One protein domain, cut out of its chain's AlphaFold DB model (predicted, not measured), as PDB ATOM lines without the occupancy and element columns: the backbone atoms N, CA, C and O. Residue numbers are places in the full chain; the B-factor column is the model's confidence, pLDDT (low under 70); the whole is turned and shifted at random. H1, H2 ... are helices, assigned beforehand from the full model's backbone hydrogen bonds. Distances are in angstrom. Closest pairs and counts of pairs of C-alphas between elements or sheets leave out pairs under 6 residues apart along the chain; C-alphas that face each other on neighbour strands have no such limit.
ATOM      1  N   LEU A 768     136.304 195.142 136.340       62.62
ATOM      2  CA  LEU A 768     135.762 196.248 135.553       62.62
ATOM      3  C   LEU A 768     134.626 195.809 134.615       62.62
ATOM      4  O   LEU A 768     133.654 196.548 134.476       62.62
ATOM      5  N   ILE A 769     134.702 194.617 134.019       70.06
ATOM      6  CA  ILE A 769     133.653 194.053 133.158       70.06
ATOM      7  C   ILE A 769     132.423 193.665 133.993       70.06
ATOM      8  O   ILE A 769     131.312 194.015 133.602       70.06
ATOM      9  N   SER A 770     132.581 193.060 135.182       67.06
ATOM     10  CA  SER A 770     131.459 192.787 136.104       67.06
ATOM     11  C   SER A 770     130.679 194.066 136.446       67.06
ATOM     12  O   SER A 770     129.449 194.064 136.466       67.06
ATOM     13  N   VAL A 771     131.387 195.174 136.705       65.88
ATOM     14  CA  VAL A 771     130.777 196.464 137.066       65.88
ATOM     15  C   VAL A 771     130.184 197.177 135.845       65.88
ATOM     16  O   VAL A 771     129.076 197.711 135.932       65.88
ATOM     17  N   ARG A 772     130.855 197.142 134.682       70.31
ATOM     18  CA  ARG A 772     130.299 197.644 133.411       70.31
ATOM     19  C   ARG A 772     129.023 196.896 133.028       70.31
ATOM     20  O   ARG A 772     128.054 197.541 132.635       70.31
ATOM     21  N   LEU A 773     128.990 195.572 133.198       76.50
ATOM     22  CA  LEU A 773     127.808 194.751 132.938       76.50
ATOM     23  C   LEU A 773     126.617 195.222 133.779       76.50
ATOM     24  O   LEU A 773     125.552 195.451 133.220       76.50
ATOM     25  N   LEU A 774     126.791 195.462 135.084       72.56
ATOM     26  CA  LEU A 774     125.721 196.030 135.919       72.56
ATOM     27  C   LEU A 774     125.247 197.403 135.423       72.56
ATOM     28  O   LEU A 774     124.044 197.660 135.406       72.56
ATOM     29  N   GLY A 775     126.169 198.268 134.991       65.31
ATOM     30  CA  GLY A 775     125.846 199.582 134.434       65.31
ATOM     31  C   GLY A 775     124.988 199.506 133.166       65.31
ATOM     32  O   GLY A 775     123.973 200.197 133.067       65.31
ATOM     33  N   PHE A 776     125.343 198.630 132.222       77.50
ATOM     34  CA  PHE A 776     124.576 198.463 130.985       77.50
ATOM     35  C   PHE A 776     123.303 197.627 131.162       77.50
ATOM     36  O   PHE A 776     122.297 197.946 130.538       77.50
ATOM     37  N   MET A 777     123.274 196.646 132.071       80.75
ATOM     38  CA  MET A 777     122.032 195.962 132.464       80.75
ATOM     39  C   MET A 777     121.045 196.937 133.124       80.75
ATOM     40  O   MET A 777     119.840 196.838 132.919       80.75
ATOM     41  N   LEU A 778     121.528 197.928 133.880       74.56
ATOM     42  CA  LEU A 778     120.675 198.983 134.429       74.56
ATOM     43  C   LEU A 778     120.123 199.911 133.330       74.56
ATOM     44  O   LEU A 778     118.951 200.295 133.377       74.56
ATOM     45  N   LEU A 779     120.945 200.256 132.336       74.19
ATOM     46  CA  LEU A 779     120.532 201.075 131.193       74.19
ATOM     47  C   LEU A 779     119.470 200.357 130.342       74.19
ATOM     48  O   LEU A 779     118.381 200.891 130.120       74.19
ATOM     49  N   GLU A 780     119.764 199.119 129.944       85.88
ATOM     50  CA  GLU A 780     118.974 198.307 129.009       85.88
ATOM     51  C   GLU A 780     117.849 197.496 129.675       85.88
ATOM     52  O   GLU A 780     117.161 196.728 129.000       85.88
ATOM     53  N   ALA A 781     117.631 197.670 130.985       82.56
ATOM     54  CA  ALA A 781     116.627 196.949 131.763       82.56
ATOM     55  C   ALA A 781     115.247 196.921 131.055       82.56
ATOM     56  O   ALA A 781     114.681 197.983 130.766       82.56
ATOM     57  N   PRO A 782     114.666 195.729 130.800       86.00
ATOM     58  CA  PRO A 782     113.500 195.572 129.924       86.00
ATOM     59  C   PRO A 782     112.175 196.013 130.570       86.00
ATOM     60  O   PRO A 782     111.153 196.110 129.883       86.00
ATOM     61  N   THR A 783     112.187 196.284 131.880       86.06
ATOM     62  CA  THR A 783     111.073 196.843 132.656       86.06
ATOM     63  C   THR A 783     111.589 197.897 133.639       86.06
ATOM     64  O   THR A 783     112.699 197.779 134.162       86.06
ATOM     65  N   ASP A 784     110.775 198.914 133.947       79.56
ATOM     66  CA  ASP A 784     111.147 199.931 134.942       79.56
ATOM     67  C   ASP A 784     111.277 199.326 136.352       79.56
ATOM     68  O   ASP A 784     112.189 199.686 137.090       79.56
ATOM     69  N   ALA A 785     110.447 198.333 136.694       80.31
ATOM     70  CA  ALA A 785     110.555 197.586 137.949       80.31
ATOM     71  C   ALA A 785     111.885 196.813 138.060       80.31
ATOM     72  O   ALA A 785     112.501 196.796 139.127       80.31
ATOM     73  N   GLY A 786     112.366 196.230 136.956       79.06
ATOM     74  CA  GLY A 786     113.682 195.595 136.884       79.06
ATOM     75  C   GLY A 786     114.831 196.590 136.988       79.06
ATOM     76  O   GLY A 786     115.815 196.308 137.676       79.06
ATOM     77  N   ARG A 787     114.683 197.785 136.394       83.81
ATOM     78  CA  ARG A 787     115.641 198.891 136.552       83.81
ATOM     79  C   ARG A 787     115.730 199.351 138.006       83.81
ATOM     80  O   ARG A 787     116.826 199.457 138.547       83.81
ATOM     81  N   GLU A 788     114.591 199.592 138.653       74.94
ATOM     82  CA  GLU A 788     114.524 199.995 140.063       74.94
ATOM     83  C   GLU A 788     115.061 198.905 141.002       74.94
ATOM     84  O   GLU A 788     115.794 199.212 141.944       74.94
ATOM     85  N   GLY A 789     114.754 197.632 140.725       73.38
ATOM     86  CA  GLY A 789     115.271 196.484 141.470       73.38
ATOM     87  C   GLY A 789     116.796 196.386 141.410       73.38
ATOM     88  O   GLY A 789     117.446 196.350 142.454       73.38
ATOM     89  N   LEU A 790     117.369 196.423 140.202       76.69
ATOM     90  CA  LEU A 790     118.818 196.385 139.991       76.69
ATOM     91  C   LEU A 790     119.516 197.621 140.583       76.69
ATOM     92  O   LEU A 790     120.521 197.483 141.277       76.69
ATOM     93  N   ALA A 791     118.955 198.823 140.412       64.69
ATOM     94  CA  ALA A 791     119.474 200.033 141.055       64.69
ATOM     95  C   ALA A 791     119.510 199.900 142.587       64.69
ATOM     96  O   ALA A 791     120.490 200.286 143.224       64.69
ATOM     97  N   ALA A 792     118.463 199.328 143.189       67.31
ATOM     98  CA  ALA A 792     118.392 199.115 144.630       67.31
ATOM     99  C   ALA A 792     119.372 198.042 145.139       67.31
ATOM    100  O   ALA A 792     119.736 198.088 146.314       67.31
ATOM    101  N   GLU A 793     119.795 197.097 144.298       76.50
ATOM    102  CA  GLU A 793     120.843 196.120 144.619       76.50
ATOM    103  C   GLU A 793     122.240 196.748 144.489       76.50
ATOM    104  O   GLU A 793     123.005 196.695 145.450       76.50
ATOM    105  N   ILE A 794     122.519 197.470 143.397       66.25
ATOM    106  CA  ILE A 794     123.765 198.239 143.190       66.25
ATOM    107  C   ILE A 794     124.011 199.233 144.340       66.25
ATOM    108  O   ILE A 794     125.111 199.301 144.879       66.25
ATOM    109  N   VAL A 795     122.983 199.972 144.772       66.31
ATOM    110  CA  VAL A 795     123.079 200.956 145.874       66.31
ATOM    111  C   VAL A 795     123.306 200.303 147.250       66.31
ATOM    112  O   VAL A 795     123.708 200.985 148.193       66.31
ATOM    113  N   ARG A 796     123.064 198.992 147.400       65.69
ATOM    114  CA  ARG A 796     123.348 198.251 148.645       65.69
ATOM    115  C   ARG A 796     124.776 197.720 148.719       65.69
ATOM    116  O   ARG A 796     125.222 197.424 149.826       65.69
ATOM    117  N   CYS A 797     125.472 197.607 147.590       66.19
ATOM    118  CA  CYS A 797     126.877 197.225 147.563       66.19
ATOM    119  C   CYS A 797     127.716 198.325 148.227       66.19
ATOM    120  O   CYS A 797     127.768 199.467 147.774       66.19
ATOM    121  N   SER A 798     128.378 197.978 149.325       56.41
ATOM    122  CA  SER A 798     129.118 198.910 150.182       56.41
ATOM    123  C   SER A 798     130.562 199.147 149.717       56.41
ATOM    124  O   SER A 798     131.293 199.914 150.344       56.41
ATOM    125  N   ASN A 799     131.005 198.435 148.678       61.56
ATOM    126  CA  ASN A 799     132.352 198.466 148.110       61.56
ATOM    127  C   ASN A 799     132.383 197.775 146.732       61.56
ATOM    128  O   ASN A 799     131.485 197.008 146.385       61.56
ATOM    129  N   ASP A 800     133.463 198.002 145.983       58.56
ATOM    130  CA  ASP A 800     133.657 197.505 144.613       58.56
ATOM    131  C   ASP A 800     133.614 195.975 144.503       58.56
ATOM    132  O   ASP A 800     133.206 195.432 143.479       58.56
ATOM    133  N   ARG A 801     133.988 195.259 145.570       64.88
ATOM    134  CA  ARG A 801     133.924 193.795 145.605       64.88
ATOM    135  C   ARG A 801     132.480 193.298 145.671       64.88
ATOM    136  O   ARG A 801     132.147 192.350 144.971       64.88
ATOM    137  N   GLU A 802     131.620 193.931 146.465       60.41
ATOM    138  CA  GLU A 802     130.186 193.612 146.488       60.41
ATOM    139  C   GLU A 802     129.510 193.946 145.146       60.41
ATOM    140  O   GLU A 802     128.608 193.222 144.729       60.41
ATOM    141  N   LEU A 803     129.969 194.989 144.437       58.97
ATOM    142  CA  LEU A 803     129.533 195.273 143.062       58.97
ATOM    143  C   LEU A 803     130.011 194.193 142.079       58.97
ATOM    144  O   LEU A 803     129.232 193.730 141.251       58.97
ATOM    145  N   GLN A 804     131.264 193.742 142.183       69.88
ATOM    146  CA  GLN A 804     131.785 192.660 141.345       69.88
ATOM    147  C   GLN A 804     131.038 191.336 141.590       69.88
ATOM    148  O   GLN A 804     130.660 190.652 140.640       69.88
ATOM    149  N   GLU A 805     130.797 190.975 142.854       72.25
ATOM    150  CA  GLU A 805     130.048 189.772 143.236       72.25
ATOM    151  C   GLU A 805     128.594 189.825 142.715       72.25
ATOM    152  O   GLU A 805     128.103 188.822 142.194       72.25
ATOM    153  N   LEU A 806     127.940 190.997 142.733       74.19
ATOM    154  CA  LEU A 806     126.622 191.211 142.115       74.19
ATOM    155  C   LEU A 806     126.661 191.095 140.576       74.19
ATOM    156  O   LEU A 806     125.788 190.460 139.985       74.19
ATOM    157  N   GLY A 807     127.681 191.661 139.923       71.00
ATOM    158  CA  GLY A 807     127.853 191.587 138.466       71.00
ATOM    159  C   GLY A 807     128.071 190.161 137.970       71.00
ATOM    160  O   GLY A 807     127.469 189.746 136.980       71.00
ATOM    161  N   ASN A 808     128.849 189.375 138.715       72.62
ATOM    162  CA  ASN A 808     129.027 187.953 138.439       72.62
ATOM    163  C   ASN A 808     127.728 187.157 138.651       72.62
ATOM    164  O   ASN A 808     127.435 186.285 137.844       72.62
ATOM    165  N   ALA A 809     126.895 187.490 139.645       74.94
ATOM    166  CA  ALA A 809     125.594 186.836 139.824       74.94
ATOM    167  C   ALA A 809     124.624 187.096 138.652       74.94
ATOM    168  O   ALA A 809     123.912 186.183 138.232       74.94
ATOM    169  N   TYR A 810     124.619 188.313 138.092       80.31
ATOM    170  CA  TYR A 810     123.851 188.647 136.882       80.31
ATOM    171  C   TYR A 810     124.412 187.974 135.620       80.31
ATOM    172  O   TYR A 810     123.646 187.543 134.755       80.31
ATOM    173  N   TYR A 811     125.733 187.831 135.517       78.00
ATOM    174  CA  TYR A 811     126.351 187.038 134.457       78.00
ATOM    175  C   TYR A 811     125.941 185.558 134.550       78.00
ATOM    176  O   TYR A 811     125.378 185.009 133.598       78.00
ATOM    177  N   ASP A 812     126.161 184.941 135.713       69.31
ATOM    178  CA  ASP A 812     125.919 183.521 135.947       69.31
ATOM    179  C   ASP A 812     124.446 183.150 135.779       69.31
ATOM    180  O   ASP A 812     124.132 182.221 135.044       69.31
ATOM    181  N   HIS A 813     123.529 183.881 136.420       73.69
ATOM    182  CA  HIS A 813     122.124 183.475 136.548       73.69
ATOM    183  C   HIS A 813     121.157 184.114 135.541       73.69
ATOM    184  O   HIS A 813     119.954 183.854 135.623       73.69
ATOM    185  N   LEU A 814     121.654 184.917 134.593       79.38
ATOM    186  CA  LEU A 814     120.839 185.515 133.531       79.38
ATOM    187  C   LEU A 814     121.527 185.469 132.160       79.38
ATOM    188  O   LEU A 814     120.969 184.861 131.251       79.38
ATOM    189  N   LEU A 815     122.739 186.019 131.991       79.75
ATOM    190  CA  LEU A 815     123.403 186.013 130.671       79.75
ATOM    191  C   LEU A 815     123.727 184.590 130.182       79.75
ATOM    192  O   LEU A 815     123.476 184.275 129.021       79.75
ATOM    193  N   ARG A 816     124.210 183.694 131.057       74.44
ATOM    194  CA  ARG A 816     124.490 182.289 130.687       74.44
ATOM    195  C   ARG A 816     123.263 181.487 130.233       74.44
ATOM    196  O   ARG A 816     123.437 180.430 129.644       74.44
TER     197      ARG A 816
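Overview. This is residues 768 to 816 of the 1068 residues of an uncharacterized protein of Dentipellis fragilis (UniProt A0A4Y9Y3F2). Three helices pack into a small compact body: H3, the longest, crosses the earlier part of H1, and H2 folds back side by side with the later part of H1 as a helical hairpin. The three centres make a triangle, with H2 and H3 meeting more thinly than either meets H1. The 49 printed residues hold three named helices, H1, H2 and H3 in that order, and no named strand; the class is all helix. The whole is compact, with a radius of gyration of the C-alphas of 9.9 A, and spans 26 by 24 by 15 A.

Arrangement. H3, residues 800 to 813, touches H1, residues 768 to 780, at a steep tilt of 64 degrees, the same way; their closest C-alphas, of Ser 770 and Gly 807, are 4.5 A apart. H1, with residues 774 to 779 alone, touches H2, residues 784 to 794, in a hairpin at a shallow tilt of 25 degrees, opposite ways; the closest C-alphas, of Leu 778 and Arg 787, are 5.5 A apart. H2 and H3 only just touch, with 3 pairs of C-alphas within 8 A, and H3 does so with residues 803 to 806 alone. They form a hairpin at a steep tilt of 44 degrees, opposite ways, and their closest C-alphas, of Ile 794 and Leu 803, are 6.5 A apart. The helix packing is only just mostly crossed, with 1 of 3 touching pairs at a shallow tilt. In H1, H2 and H3 every O i to N i+4 pair is within hydrogen-bond range.

Along the chain. H3 is 19.9 A from first to last C-alpha and ends at C-alpha 813, (122.124, 183.475, 136.548). H1 is 18.1 A long and begins at C-alpha 768, (135.762, 196.248, 135.553). H2 is 15.2 A long and begins at C-alpha 784, (111.147, 199.931, 134.942).

Size, cuts and confidence. The two C-alphas farthest apart, of Thr 783 and Arg 801, are 26.4 A apart. The printed part has no cut, and the links H1 to H2 and H2 to H3 are tight. The mean pLDDT of the printed part is 72.4, and 18 residues are under 70, among them residues 794 to 804.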